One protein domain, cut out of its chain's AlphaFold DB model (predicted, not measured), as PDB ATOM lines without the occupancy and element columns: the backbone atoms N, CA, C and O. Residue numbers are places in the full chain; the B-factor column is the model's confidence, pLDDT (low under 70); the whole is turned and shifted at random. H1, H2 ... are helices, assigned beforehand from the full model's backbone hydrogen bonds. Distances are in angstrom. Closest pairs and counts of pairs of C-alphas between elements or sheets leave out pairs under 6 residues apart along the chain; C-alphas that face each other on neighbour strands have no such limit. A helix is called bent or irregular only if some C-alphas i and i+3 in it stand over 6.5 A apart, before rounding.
ATOM      1  N   LEU A   2     304.887 313.015 409.439       92.62
ATOM      2  CA  LEU A   2     303.506 312.579 409.713       92.62
ATOM      3  C   LEU A   2     302.458 313.644 409.340       92.62
ATOM      4  O   LEU A   2     301.546 313.358 408.576       92.62
ATOM      5  N   PHE A   3     302.656 314.899 409.761       93.62
ATOM      6  CA  PHE A   3     301.776 316.002 409.355       93.62
ATOM      7  C   PHE A   3     301.683 316.162 407.830       93.62
ATOM      8  O   PHE A   3     300.596 316.307 407.292       93.62
ATOM      9  N   VAL A   4     302.806 316.110 407.110       92.69
ATOM     10  CA  VAL A   4     302.810 316.249 405.644       92.69
ATOM     11  C   VAL A   4     302.056 315.089 404.992       92.69
ATOM     12  O   VAL A   4     301.223 315.344 404.133       92.69
ATOM     13  N   GLY A   5     302.286 313.853 405.441       91.62
ATOM     14  CA  GLY A   5     301.638 312.658 404.892       91.62
ATOM     15  C   GLY A   5     300.128 312.596 405.139       91.62
ATOM     16  O   GLY A   5     299.387 312.242 404.232       91.62
ATOM     17  N   PHE A   6     299.663 312.979 406.334       94.62
ATOM     18  CA  PHE A   6     298.239 312.903 406.702       94.62
ATOM     19  C   PHE A   6     297.439 314.183 406.421       94.62
ATOM     20  O   PHE A   6     296.213 314.179 406.515       94.62
ATOM     21  N   SER A   7     298.097 315.291 406.082       95.06
ATOM     22  CA  SER A   7     297.416 316.543 405.733       95.06
ATOM     23  C   SER A   7     297.107 316.640 404.238       95.06
ATOM     24  O   SER A   7     297.505 315.811 403.420       95.06
ATOM     25  N   ARG A   8     296.452 317.742 403.851       91.50
ATOM     26  CA  ARG A   8     296.213 318.119 402.448       91.50
ATOM     27  C   ARG A   8     297.475 318.137 401.579       91.50
ATOM     28  O   ARG A   8     297.364 317.983 400.368       91.50
ATOM     29  N   TYR A   9     298.655 318.327 402.173       90.56
ATOM     30  CA  TYR A   9     299.917 318.395 401.437       90.56
ATOM     31  C   TYR A   9     300.362 317.032 400.892       90.56
ATOM     32  O   TYR A   9     300.987 316.993 399.838       90.56
ATOM     33  N   GLY A  10     299.989 315.926 401.543       89.19
ATOM     34  CA  GLY A  10     300.302 314.569 401.085       89.19
ATOM     35  C   GLY A  10     299.509 314.133 399.851       89.19
ATOM     36  O   GLY A  10     299.877 313.167 399.197       89.19
ATOM     37  N   ARG A  11     298.440 314.863 399.502       88.56
ATOM     38  CA  ARG A  11     297.608 314.594 398.316       88.56
ATOM     39  C   ARG A  11     298.140 315.258 397.043       88.56
ATOM     40  O   ARG A  11     297.540 315.091 395.988       88.56
ATOM     41  N   ILE A  12     299.208 316.052 397.141       89.81
ATOM     42  CA  ILE A  12     299.782 316.767 395.998       89.81
ATOM     43  C   ILE A  12     300.690 315.798 395.225       89.81
ATOM     44  O   ILE A  12     301.689 315.352 395.796       89.81
ATOM     45  N   PRO A  13     300.400 315.490 393.946       88.19
ATOM     46  CA  PRO A  13     301.273 314.640 393.146       88.19
ATOM     47  C   PRO A  13     302.627 315.322 392.905       88.19
ATOM     48  O   PRO A  13     302.714 316.527 392.644       88.19
ATOM     49  N   LEU A  14     303.706 314.540 393.000       86.94
ATOM     50  CA  LEU A  14     305.086 314.992 392.789       86.94
ATOM     51  C   LEU A  14     305.467 314.945 391.301       86.94
ATOM     52  O   LEU A  14     306.431 314.292 390.919       86.94
ATOM     53  N   MET A  25     303.829 300.295 391.712       92.88
ATOM     54  CA  MET A  25     303.952 300.253 393.176       92.88
ATOM     55  C   MET A  25     304.916 299.169 393.669       92.88
ATOM     56  O   MET A  25     305.723 299.418 394.561       92.88
ATOM     57  N   PHE A  26     304.880 297.978 393.065       95.38
ATOM     58  CA  PHE A  26     305.783 296.889 393.434       95.38
ATOM     59  C   PHE A  26     307.247 297.213 393.105       95.38
ATOM     60  O   PHE A  26     308.138 296.979 393.925       95.38
ATOM     61  N   SER A  27     307.499 297.788 391.925       94.69
ATOM     62  CA  SER A  27     308.842 298.217 391.526       94.69
ATOM     63  C   SER A  27     309.365 299.322 392.447       94.69
ATOM     64  O   SER A  27     310.490 299.230 392.935       94.69
ATOM     65  N   TRP A  28     308.524 300.303 392.782       93.06
ATOM     66  CA  TRP A  28     308.867 301.394 393.690       93.06
ATOM     67  C   TRP A  28     309.211 300.902 395.105       93.06
ATOM     68  O   TRP A  28     310.255 301.272 395.643       93.06
ATOM     69  N   ILE A  29     308.402 300.006 395.686       92.88
ATOM     70  CA  ILE A  29     308.700 299.396 396.995       92.88
ATOM     71  C   ILE A  29     310.014 298.606 396.929       92.88
ATOM     72  O   ILE A  29     310.857 298.729 397.817       92.88
ATOM     73  N   SER A  30     310.233 297.842 395.857       93.81
ATOM     74  CA  SER A  30     311.471 297.077 395.669       93.81
ATOM     75  C   SER A  30     312.702 297.986 395.611       93.81
ATOM     76  O   SER A  30     313.729 297.681 396.220       93.81
ATOM     77  N   MET A  31     312.599 299.134 394.932       93.81
ATOM     78  CA  MET A  31     313.660 300.141 394.895       93.81
ATOM     79  C   MET A  31     313.937 300.748 396.275       93.81
ATOM     80  O   MET A  31     315.102 300.973 396.600       93.81
ATOM     81  N   LEU A  32     312.909 300.971 397.103       90.94
ATOM     82  CA  LEU A  32     313.090 301.440 398.482       90.94
ATOM     83  C   LEU A  32     313.860 300.427 399.338       90.94
ATOM     84  O   LEU A  32     314.802 300.815 400.029       90.94
ATOM     85  N   PHE A  33     313.519 299.138 399.253       87.75
ATOM     86  CA  PHE A  33     314.266 298.086 399.950       87.75
ATOM     87  C   PHE A  33     315.709 297.989 399.446       87.75
ATOM     88  O   PHE A  33     316.637 297.951 400.249       87.75
ATOM     89  N   ALA A  34     315.921 298.021 398.128       88.12
ATOM     90  CA  ALA A  34     317.261 297.980 397.549       88.12
ATOM     91  C   ALA A  34     318.125 299.181 397.970       88.12
ATOM     92  O   ALA A  34     319.323 299.024 398.194       88.12
ATOM     93  N   ALA A  35     317.531 300.371 398.101       85.88
ATOM     94  CA  ALA A  35     318.224 301.562 398.584       85.88
ATOM     95  C   ALA A  35     318.507 301.517 400.097       85.88
ATOM     96  O   ALA A  35     319.509 302.069 400.545       85.88
ATOM     97  N   GLY A  36     317.635 300.870 400.877       78.62
ATOM     98  CA  GLY A  36     317.748 300.751 402.332       78.62
ATOM     99  C   GLY A  36     318.727 299.685 402.821       78.62
ATOM    100  O   GLY A  36     319.332 299.841 403.881       78.62
ATOM    101  N   MET A  37     318.896 298.601 402.061       82.62
ATOM    102  CA  MET A  37     319.752 297.476 402.443       82.62
ATOM    103  C   MET A  37     321.235 297.809 402.216       82.62
ATOM    104  O   MET A  37     321.788 297.575 401.144       82.62
ATOM    105  N   GLY A  38     321.881 298.387 403.233       79.88
ATOM    106  CA  GLY A  38     323.291 298.791 403.198       79.88
ATOM    107  C   GLY A  38     324.223 297.963 404.090       79.88
ATOM    108  O   GLY A  38     323.785 297.155 404.908       79.88
ATOM    109  N   ILE A  39     325.531 298.238 403.988       82.25
ATOM    110  CA  ILE A  39     326.588 297.664 404.852       82.25
ATOM    111  C   ILE A  39     326.273 297.895 406.339       82.25
ATOM    112  O   ILE A  39     326.549 297.036 407.173       82.25
ATOM    113  N   GLY A  40     325.646 299.031 406.661       81.19
ATOM    114  CA  GLY A  40     325.241 299.377 408.021       81.19
ATOM    115  C   GLY A  40     324.376 298.306 408.687       81.19
ATOM    116  O   GLY A  40     324.651 297.969 409.828       81.19
ATOM    117  N   LEU A  41     323.416 297.702 407.973       84.38
ATOM    118  CA  LEU A  41     322.558 296.652 408.540       84.38
ATOM    119  C   LEU A  41     323.322 295.352 408.804       84.38
ATOM    120  O   LEU A  41     323.055 294.675 409.788       84.38
ATOM    121  N   VAL A  42     324.290 295.008 407.952       85.38
ATOM    122  CA  VAL A  42     325.091 293.784 408.118       85.38
ATOM    123  C   VAL A  42     326.068 293.920 409.287       85.38
ATOM    124  O   VAL A  42     326.360 292.941 409.964       85.38
ATOM    125  N   PHE A  43     326.585 295.126 409.530       85.94
ATOM    126  CA  PHE A  43     327.484 295.394 410.650       85.94
ATOM    127  C   PHE A  43     326.712 295.618 411.961       85.94
ATOM    128  O   PHE A  43     326.889 294.881 412.929       85.94
ATOM    129  N   TRP A  44     325.821 296.611 411.986       89.56
ATOM    130  CA  TRP A  44     325.114 297.035 413.197       89.56
ATOM    131  C   TRP A  44     323.924 296.148 413.556       89.56
ATOM    132  O   TRP A  44     323.561 296.093 414.725       89.56
ATOM    133  N   GLY A  45     323.363 295.391 412.608       88.62
ATOM    134  CA  GLY A  45     322.191 294.549 412.862       88.62
ATOM    135  C   GLY A  45     322.403 293.495 413.950       88.62
ATOM    136  O   GLY A  45     321.472 293.198 414.691       88.62
ATOM    137  N   ALA A  46     323.624 292.967 414.085       87.62
ATOM    138  CA  ALA A  46     323.991 292.069 415.183       87.62
ATOM    139  C   ALA A  46     324.724 292.799 416.318       87.62
ATOM    140  O   ALA A  46     324.462 292.537 417.490       87.62
ATOM    141  N   ALA A  47     325.633 293.722 415.979       91.25
ATOM    142  CA  ALA A  47     326.495 294.368 416.965       91.25
ATOM    143  C   ALA A  47     325.718 295.273 417.930       91.25
ATOM    144  O   ALA A  47     325.965 295.260 419.133       91.25
ATOM    145  N   GLU A  48     324.767 296.052 417.424       92.19
ATOM    146  CA  GLU A  48     324.035 297.046 418.203       92.19
ATOM    147  C   GLU A  48     323.084 296.456 419.258       92.19
ATOM    148  O   GLU A  48     323.193 296.856 420.420       92.19
ATOM    149  N   PRO A  49     322.198 295.483 418.940       92.50
ATOM    150  CA  PRO A  49     321.345 294.884 419.965       92.50
ATOM    151  C   PRO A  49     322.159 294.173 421.048       92.50
ATOM    152  O   PRO A  49     321.787 294.237 422.217       92.50
ATOM    153  N   LEU A  50     323.277 293.531 420.684       93.56
ATOM    154  CA  LEU A  50     324.166 292.897 421.656       93.56
ATOM    155  C   LEU A  50     324.844 293.942 422.552       93.56
ATOM    156  O   LEU A  50     324.847 293.806 423.772       93.56
ATOM    157  N   THR A  51     325.328 295.036 421.959       94.00
ATOM    158  CA  THR A  51     325.946 296.141 422.705       94.00
ATOM    159  C   THR A  51     324.966 296.745 423.710       94.00
ATOM    160  O   THR A  51     325.330 296.947 424.862       94.00
ATOM    161  N   PHE A  52     323.710 296.996 423.327       94.19
ATOM    162  CA  PHE A  52     322.707 297.538 424.256       94.19
ATOM    163  C   PHE A  52     322.190 296.524 425.277       94.19
ATOM    164  O   PHE A  52     321.639 296.922 426.299       94.19
ATOM    165  N   PHE A  53     322.366 295.229 425.030       93.88
ATOM    166  CA  PHE A  53     322.073 294.196 426.016       93.88
ATOM    167  C   PHE A  53     323.153 294.135 427.112       93.88
ATOM    168  O   PHE A  53     322.829 294.062 428.300       93.88
ATOM    169  N   GLU A  54     324.427 294.216 426.722       94.44
ATOM    170  CA  GLU A  54     325.574 294.214 427.643       94.44
ATOM    171  C   GLU A  54     325.788 295.569 428.326       94.44
ATOM    172  O   GLU A  54     326.195 295.642 429.483       94.44
ATOM    173  N   THR A  55     325.494 296.654 427.615       93.56
ATOM    174  CA  THR A  55     325.630 298.034 428.088       93.56
ATOM    175  C   THR A  55     324.348 298.825 427.806       93.56
ATOM    176  O   THR A  55     324.299 299.638 426.877       93.56
ATOM    177  N   PRO A  56     323.273 298.586 428.582       90.50
ATOM    178  CA  PRO A  56     322.022 299.312 428.406       90.50
ATOM    179  C   PRO A  56     322.200 300.823 428.595       90.50
ATOM    180  O   PRO A  56     323.094 301.252 429.336       90.50
ATOM    181  N   PRO A  57     321.338 301.652 427.977       86.25
ATOM    182  CA  PRO A  57     321.362 303.094 428.182       86.25
ATOM    183  C   PRO A  57     321.328 303.455 429.681       86.25
ATOM    184  O   PRO A  57     320.555 302.849 430.435       86.25
ATOM    185  N   PRO A  58     322.130 304.434 430.139       86.44
ATOM    186  CA  PRO A  58     322.218 304.775 431.555       86.44
ATOM    187  C   PRO A  58     320.848 305.103 432.155       86.44
ATOM    188  O   PRO A  58     320.074 305.857 431.569       86.44
ATOM    189  N   GLY A  59     320.559 304.556 433.337       85.56
ATOM    190  CA  GLY A  59     319.304 304.817 434.050       85.56
ATOM    191  C   GLY A  59     318.081 304.063 433.520       85.56
ATOM    192  O   GLY A  59     316.966 304.424 433.885       85.56
ATOM    193  N   THR A  60     318.266 303.041 432.676       88.00
ATOM    194  CA  THR A  60     317.164 302.193 432.192       88.00
ATOM    195  C   THR A  60     317.058 300.890 432.982       88.00
ATOM    196  O   THR A  60     316.218 300.778 433.867       88.00
ATOM    197  N   VAL A  61     317.919 299.916 432.693       91.50
ATOM    198  CA  VAL A  61     317.847 298.546 433.220       91.50
ATOM    199  C   VAL A  61     319.241 297.982 433.485       91.50
ATOM    200  O   VAL A  61     320.242 298.492 432.980       91.50
ATOM    201  N   GLN A  62     319.320 296.920 434.288       91.00
ATOM    202  CA  GLN A  62     320.581 296.215 434.523       91.00
ATOM    203  C   GLN A  62     321.001 295.410 433.289       91.00
ATOM    204  O   GLN A  62     320.175 294.749 432.658       91.00
ATOM    205  N   ALA A  63     322.298 295.442 432.982       92.00
ATOM    206  CA  ALA A  63     322.905 294.689 431.889       92.00
ATOM    207  C   ALA A  63     322.654 293.179 431.991       92.00
ATOM    208  O   ALA A  63     322.568 292.629 433.089       92.00
ATOM    209  N   ASN A  64     322.613 292.506 430.840       91.94
ATOM    210  CA  ASN A  64     322.488 291.049 430.728       91.94
ATOM    211  C   ASN A  64     321.223 290.444 431.372       91.94
ATOM    212  O   ASN A  64     321.210 289.278 431.767       91.94
ATOM    213  N   THR A  65     320.147 291.223 431.478       93.38
ATOM    214  CA  THR A  65     318.849 290.767 431.998       93.38
ATOM    215  C   THR A  65     317.823 290.605 430.878       93.38
ATOM    216  O   THR A  65     317.961 291.179 429.797       93.38
ATOM    217  N   LEU A  66     316.741 289.863 431.130       91.19
ATOM    218  CA  LEU A  66     315.638 289.755 430.166       91.19
ATOM    219  C   LEU A  66     315.048 291.135 429.813       91.19
ATOM    220  O   LEU A  66     314.713 291.400 428.661       91.19
ATOM    221  N   GLU A  67     314.984 292.047 430.782       90.81
ATOM    222  CA  GLU A  67     314.503 293.416 430.571       90.81
ATOM    223  C   GLU A  67     315.456 294.243 429.684       90.81
ATOM    224  O   GLU A  67     315.011 295.032 428.841       90.81
ATOM    225  N   ALA A  68     316.770 294.001 429.788       92.00
ATOM    226  CA  ALA A  68     317.767 294.568 428.882       92.00
ATOM    227  C   ALA A  68     317.569 294.122 427.434       92.00
ATOM    228  O   ALA A  68     317.782 294.931 426.535       92.00
ATOM    229  N   MET A  69     317.091 292.898 427.180       91.94
ATOM    230  CA  MET A  69     316.781 292.465 425.810       91.94
ATOM    231  C   MET A  69     315.685 293.333 425.186       91.94
ATOM    232  O   MET A  69     315.825 293.791 424.052       91.94
ATOM    233  N   HIS A  70     314.606 293.589 425.929       91.69
ATOM    234  CA  HIS A  70     313.505 294.426 425.448       91.69
ATOM    235  C   HIS A  70     313.955 295.869 425.210       91.69
ATOM    236  O   HIS A  70     313.652 296.446 424.165       91.69
ATOM    237  N   THR A  71     314.732 296.424 426.142       92.50
ATOM    238  CA  THR A  71     315.268 297.788 426.036       92.50
ATOM    239  C   THR A  71     316.236 297.924 424.857       92.50
ATOM    240  O   THR A  71     316.151 298.886 424.094       92.50
ATOM    241  N   ALA A  72     317.104 296.933 424.644       93.81
ATOM    242  CA  ALA A  72     318.025 296.888 423.514       93.81
ATOM    243  C   ALA A  72     317.282 296.867 422.171       93.81
ATOM    244  O   ALA A  72     317.594 297.660 421.283       93.81
ATOM    245  N   GLN A  73     316.258 296.016 422.029       92.88
ATOM    246  CA  GLN A  73     315.447 295.962 420.806       92.88
ATOM    247  C   GLN A  73     314.688 297.270 420.557       92.88
ATOM    248  O   GLN A  73     314.648 297.748 419.424       92.88
ATOM    249  N   ALA A  74     314.130 297.886 421.605       92.44
ATOM    250  CA  ALA A  74     313.474 299.185 421.491       92.44
ATOM    251  C   ALA A  74     314.445 300.274 421.000       92.44
ATOM    252  O   ALA A  74     314.083 301.069 420.133       92.44
ATOM    253  N   GLN A  75     315.687 300.274 421.494       92.25
ATOM    254  CA  GLN A  75     316.707 301.235 421.080       92.25
ATOM    255  C   GLN A  75     317.146 301.034 419.623       92.25
ATOM    256  O   GLN A  75     317.220 301.995 418.858       92.25
ATOM    257  N   VAL A  76     317.364 299.787 419.195       93.19
ATOM    258  CA  VAL A  76     317.686 299.480 417.791       93.19
ATOM    259  C   VAL A  76     316.547 299.919 416.866       93.19
ATOM    260  O   VAL A  76     316.785 300.554 415.837       93.19
ATOM    261  N   LEU A  77     315.293 299.647 417.242       92.25
ATOM    262  CA  LEU A  77     314.123 300.115 416.493       92.25
ATOM    263  C   LEU A  77     314.011 301.640 416.476       92.25
ATOM    264  O   LEU A  77     313.509 302.197 415.505       92.25
ATOM    265  N   TYR A  78     314.481 302.336 417.505       92.00
ATOM    266  CA  TYR A  78     314.527 303.792 417.491       92.00
ATOM    267  C   TYR A  78     315.565 304.322 416.488       92.00
ATOM    268  O   TYR A  78     315.250 305.227 415.713       92.00
ATOM    269  N   HIS A  79     316.765 303.732 416.437       91.69
ATOM    270  CA  HIS A  79     317.829 304.151 415.519       91.69
ATOM    271  C   HIS A  79     317.564 303.795 414.048       91.69
ATOM    272  O   HIS A  79     317.855 304.603 413.166       91.69
ATOM    273  N   TRP A  80     316.994 302.619 413.767       90.25
ATOM    274  CA  TRP A  80     316.786 302.123 412.394       90.25
ATOM    275  C   TRP A  80     315.329 302.159 411.923       90.25
ATOM    276  O   TRP A  80     315.029 301.872 410.760       90.25
ATOM    277  N   GLY A  81     314.407 302.499 412.819       90.38
ATOM    278  CA  GLY A  81     312.982 302.570 412.535       90.38
ATOM    279  C   GLY A  81     312.539 303.927 411.984       90.38
ATOM    280  O   GLY A  81     313.333 304.667 411.399       90.38
ATOM    281  N   PRO A  82     311.250 304.281 412.138       90.62
ATOM    282  CA  PRO A  82     310.611 305.373 411.397       90.62
ATOM    283  C   PRO A  82     311.280 306.746 411.523       90.62
ATOM    284  O   PRO A  82     311.132 307.575 410.624       90.62
ATOM    285  N   GLN A  83     312.009 306.994 412.614       92.00
ATOM    286  CA  GLN A  83     312.757 308.231 412.825       92.00
ATOM    287  C   GLN A  83     313.759 308.473 411.689       92.00
ATOM    288  O   GLN A  83     313.744 309.557 411.101       92.00
ATOM    289  N   ALA A  84     314.564 307.469 411.328       89.69
ATOM    290  CA  ALA A  84     315.652 307.643 410.367       89.69
ATOM    291  C   ALA A  84     315.082 307.877 408.964       89.69
ATOM    292  O   ALA A  84     315.456 308.814 408.253       89.69
ATOM    293  N   TRP A  85     314.068 307.086 408.614       91.38
ATOM    294  CA  TRP A  85     313.333 307.206 407.358       91.38
ATOM    295  C   TRP A  85     312.604 308.544 407.222       91.38
ATOM    296  O   TRP A  85     312.471 309.055 406.109       91.38
ATOM    297  N   ALA A  86     312.166 309.158 408.326       93.75
ATOM    298  CA  ALA A  86     311.515 310.462 408.284       93.75
ATOM    299  C   ALA A  86     312.458 311.576 407.799       93.75
ATOM    300  O   ALA A  86     311.995 312.484 407.103       93.75
ATOM    301  N   PHE A  87     313.759 311.511 408.106       92.56
ATOM    302  CA  PHE A  87     314.737 312.470 407.580       92.56
ATOM    303  C   PHE A  87     314.958 312.288 406.077       92.56
ATOM    304  O   PHE A  87     314.971 313.274 405.336       92.56
ATOM    305  N   TYR A  88     315.041 311.042 405.600       91.88
ATOM    306  CA  TYR A  88     315.130 310.754 404.166       91.88
ATOM    307  C   TYR A  88     313.878 311.203 403.417       91.88
ATOM    308  O   TYR A  88     313.988 311.850 402.378       91.88
ATOM    309  N   ALA A  89     312.694 310.935 403.969       93.31
ATOM    310  CA  ALA A  89     311.433 311.394 403.404       93.31
ATOM    311  C   ALA A  89     311.355 312.928 403.361       93.31
ATOM    312  O   ALA A  89     310.908 313.478 402.360       93.31
ATOM    313  N   LEU A  90     311.834 313.631 404.395       93.88
ATOM    314  CA  LEU A  90     311.866 315.097 404.428       93.88
ATOM    315  C   LEU A  90     312.737 315.675 403.306       93.88
ATOM    316  O   LEU A  90     312.268 316.511 402.531       93.88
ATOM    317  N   VAL A  91     313.994 315.236 403.211       91.69
ATOM    318  CA  VAL A  91     314.939 315.752 402.207       91.69
ATOM    319  C   VAL A  91     314.527 315.311 400.802       91.69
ATOM    320  O   VAL A  91     314.499 316.126 399.880       91.69
ATOM    321  N   GLY A  92     314.137 314.044 400.643       91.44
ATOM    322  CA  GLY A  92     313.653 313.485 399.384       91.44
ATOM    323  C   GLY A  92     312.411 314.205 398.867       91.44
ATOM    324  O   GLY A  92     312.380 314.590 397.701       91.44
ATOM    325  N   ALA A  93     311.427 314.482 399.730       91.94
ATOM    326  CA  ALA A  93     310.235 315.241 399.357       91.94
ATOM    327  C   ALA A  93     310.569 316.690 398.976       91.94
ATOM    328  O   ALA A  93     310.014 317.204 398.006       91.94
ATOM    329  N   ALA A  94     311.494 317.346 399.687       90.25
ATOM    330  CA  ALA A  94     311.925 318.704 399.353       90.25
ATOM    331  C   ALA A  94     312.581 318.772 397.961       90.25
ATOM    332  O   ALA A  94     312.237 319.641 397.155       90.25
ATOM    333  N   ILE A  95     313.476 317.826 397.656       89.00
ATOM    334  CA  ILE A  95     314.134 317.726 396.348       89.00
ATOM    335  C   ILE A  95     313.117 317.368 395.263       89.00
ATOM    336  O   ILE A  95     313.075 318.043 394.237       89.00
ATOM    337  N   ALA A  96     312.271 316.359 395.486       90.06
ATOM    338  CA  ALA A  96     311.278 315.915 394.512       90.06
ATOM    339  C   ALA A  96     310.266 317.023 394.182       90.06
ATOM    340  O   ALA A  96     310.008 317.303 393.014       90.06
ATOM    341  N   TYR A  97     309.754 317.730 395.191       89.81
ATOM    342  CA  TYR A  97     308.854 318.862 394.980       89.81
ATOM    343  C   TYR A  97     309.544 320.015 394.229       89.81
ATOM    344  O   TYR A  97     308.967 320.615 393.321       89.81
ATOM    345  N   GLY A  98     310.800 320.325 394.569       87.69
ATOM    346  CA  GLY A  98     311.588 321.333 393.860       87.69
ATOM    347  C   GLY A  98     311.843 320.970 392.392       87.69
ATOM    348  O   GLY A  98     311.662 321.813 391.511       87.69
ATOM    349  N   ALA A  99     312.221 319.719 392.140       87.31
ATOM    350  CA  ALA A  99     312.613 319.216 390.830       87.31
ATOM    351  C   ALA A  99     311.421 318.992 389.901       87.31
ATOM    352  O   ALA A  99     311.366 319.574 388.820       87.31
ATOM    353  N   PHE A 100     310.463 318.177 390.337       87.31
ATOM    354  CA  PHE A 100     309.376 317.695 389.492       87.31
ATOM    355  C   PHE A 100     308.197 318.665 389.473       87.31
ATOM    356  O   PHE A 100     307.704 319.015 388.406       87.31
ATOM    357  N   ARG A 101     307.791 319.194 390.637       87.06
ATOM    358  CA  ARG A 101     306.618 320.082 390.720       87.06
ATOM    359  C   ARG A 101     306.935 321.539 390.381       87.06
ATOM    360  O   ARG A 101     306.137 322.217 389.745       87.06
ATOM    361  N   ARG A 102     308.085 322.056 390.831       82.81
ATOM    362  CA  ARG A 102     308.508 323.454 390.594       82.81
ATOM    363  C   ARG A 102     309.431 323.618 389.382       82.81
ATOM    364  O   ARG A 102     309.761 324.756 389.053       82.81
ATOM    365  N   GLY A 103     309.876 322.526 388.753       79.19
ATOM    366  CA  GLY A 103     310.770 322.559 387.590       79.19
ATOM    367  C   GLY A 103     312.152 323.163 387.870       79.19
ATOM    368  O   GLY A 103     312.822 323.624 386.945       79.19
ATOM    369  N   ARG A 104     312.581 323.230 389.137       74.50
ATOM    370  CA  ARG A 104     313.878 323.804 389.521       74.50
ATOM    371  C   ARG A 104     314.951 322.734 389.466       74.50
ATOM    372  O   ARG A 104     314.757 321.618 389.928       74.50
ATOM    373  N   THR A 105     316.127 323.080 388.961       68.12
ATOM    374  CA  THR A 105     317.266 322.164 389.029       68.12
ATOM    375  C   THR A 105     317.719 322.019 390.494       68.12
ATOM    376  O   THR A 105     318.000 323.039 391.128       68.12
ATOM    377  N   PRO A 106     317.820 320.788 391.040       61.25
ATOM    378  CA  PRO A 106     318.088 320.540 392.466       61.25
ATOM    379  C   PRO A 106     319.359 321.190 393.024       61.25
ATOM    380  O   PRO A 106     319.450 321.417 394.222       61.25
ATOM    381  N   LEU A 107     320.333 321.484 392.156       57.91
ATOM    382  CA  LEU A 107     321.674 321.950 392.533       57.91
ATOM    383  C   LEU A 107     322.041 323.323 391.942       57.91
ATOM    384  O   LEU A 107     323.005 323.943 392.369       57.91
ATOM    385  N   LYS A 108     321.284 323.825 390.958       52.19
ATOM    386  CA  LYS A 108     321.588 325.088 390.250       52.19
ATOM    387  C   LYS A 108     320.683 326.254 390.671       52.19
ATOM    388  O   LYS A 108     320.879 327.374 390.213       52.19
ATOM    389  N   GLY A 109     319.688 325.995 391.521       52.00
ATOM    390  CA  GLY A 109     318.614 326.934 391.858       52.00
ATOM    391  C   GLY A 109     318.936 328.001 392.910       52.00
ATOM    392  O   GLY A 109     318.071 328.823 393.199       52.00
ATOM    393  N   THR A 110     320.135 328.020 393.490       58.09
ATOM    394  CA  THR A 110     320.540 329.024 394.483       58.09
ATOM    395  C   THR A 110     321.740 329.813 393.958       58.09
ATOM    396  O   THR A 110     322.890 329.567 394.306       58.09
TER     397      THR A 110
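Overview. This is residues 2 to 14 and 25 to 110 of the 215 residues of the protein "Glycine betaine transporter BetP" of Microbacterium sp. SA39 (UniProt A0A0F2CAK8). H6 and H5 follow each other end to end as one long rod, and H4 folds back on H5 at one end as a helical hairpin. Contacts are few and the frame is open: residues 25 to 35 of H3 stand free, and the small pair H1 and H2 lies away from H3, on the H6 side. The printed part has 99 residues with six named helices, H1 to H6 in chain order, and no named strand; the class is all helix. It is only just loose, close to extended, with a radius of gyration of the C-alphas of 18.8 A and spans of 55 by 32 by 28 A.

Arrangement. H6, residues 82 to 101, and H5, residues 66 to 80, meet only through their link. H5 touches H4, residues 39 to 54, with residues 48 to 54 of H4 alone; the closest C-alphas, of Phe 52 and Ala 72, are 4.8 A apart. This hairpin has a shallow tilt of 31 degrees, opposite ways. H3, residues 25 to 36, is apart from H4, H5 and H6. H1, residues 2 to 6, and H2, residues 8 to 11, are close but not clearly touching, the closest C-alphas, of Val 4 and Gly 10, being 5.5 A apart. H1 is only just apart from H6, at 8.4 A between the closest C-alphas. Every O i to N i+4 pair is within hydrogen-bond range in H1 and H3, against 9 of 12 in H4, 10 of 11 in H5 and 15 of 16 in H6; H2 is too short for such a pair.

Along the chain. H6 is 25.7 A long and ends at C-alpha 101 (306.618, 320.082, 390.720). H5 measures 21.7 A, H4 23.1 A and H3 16.6 A. H4 has a kink of 30 degrees near residue 46 and is only just irregular, C-alphas 43 and 46 being 6.6 A apart. H1 begins at C-alpha 2 (303.506, 312.579, 409.713).

Size, cuts and confidence. The C-alphas farthest apart, of Thr 65 and Gly 103, are 55.2 A apart. Residues 15 to 24 are not printed, with 14.8 A between C-alphas 14 and 25. The link from H4 to H5 is long. Residues 105 to 110 have pLDDT under 70.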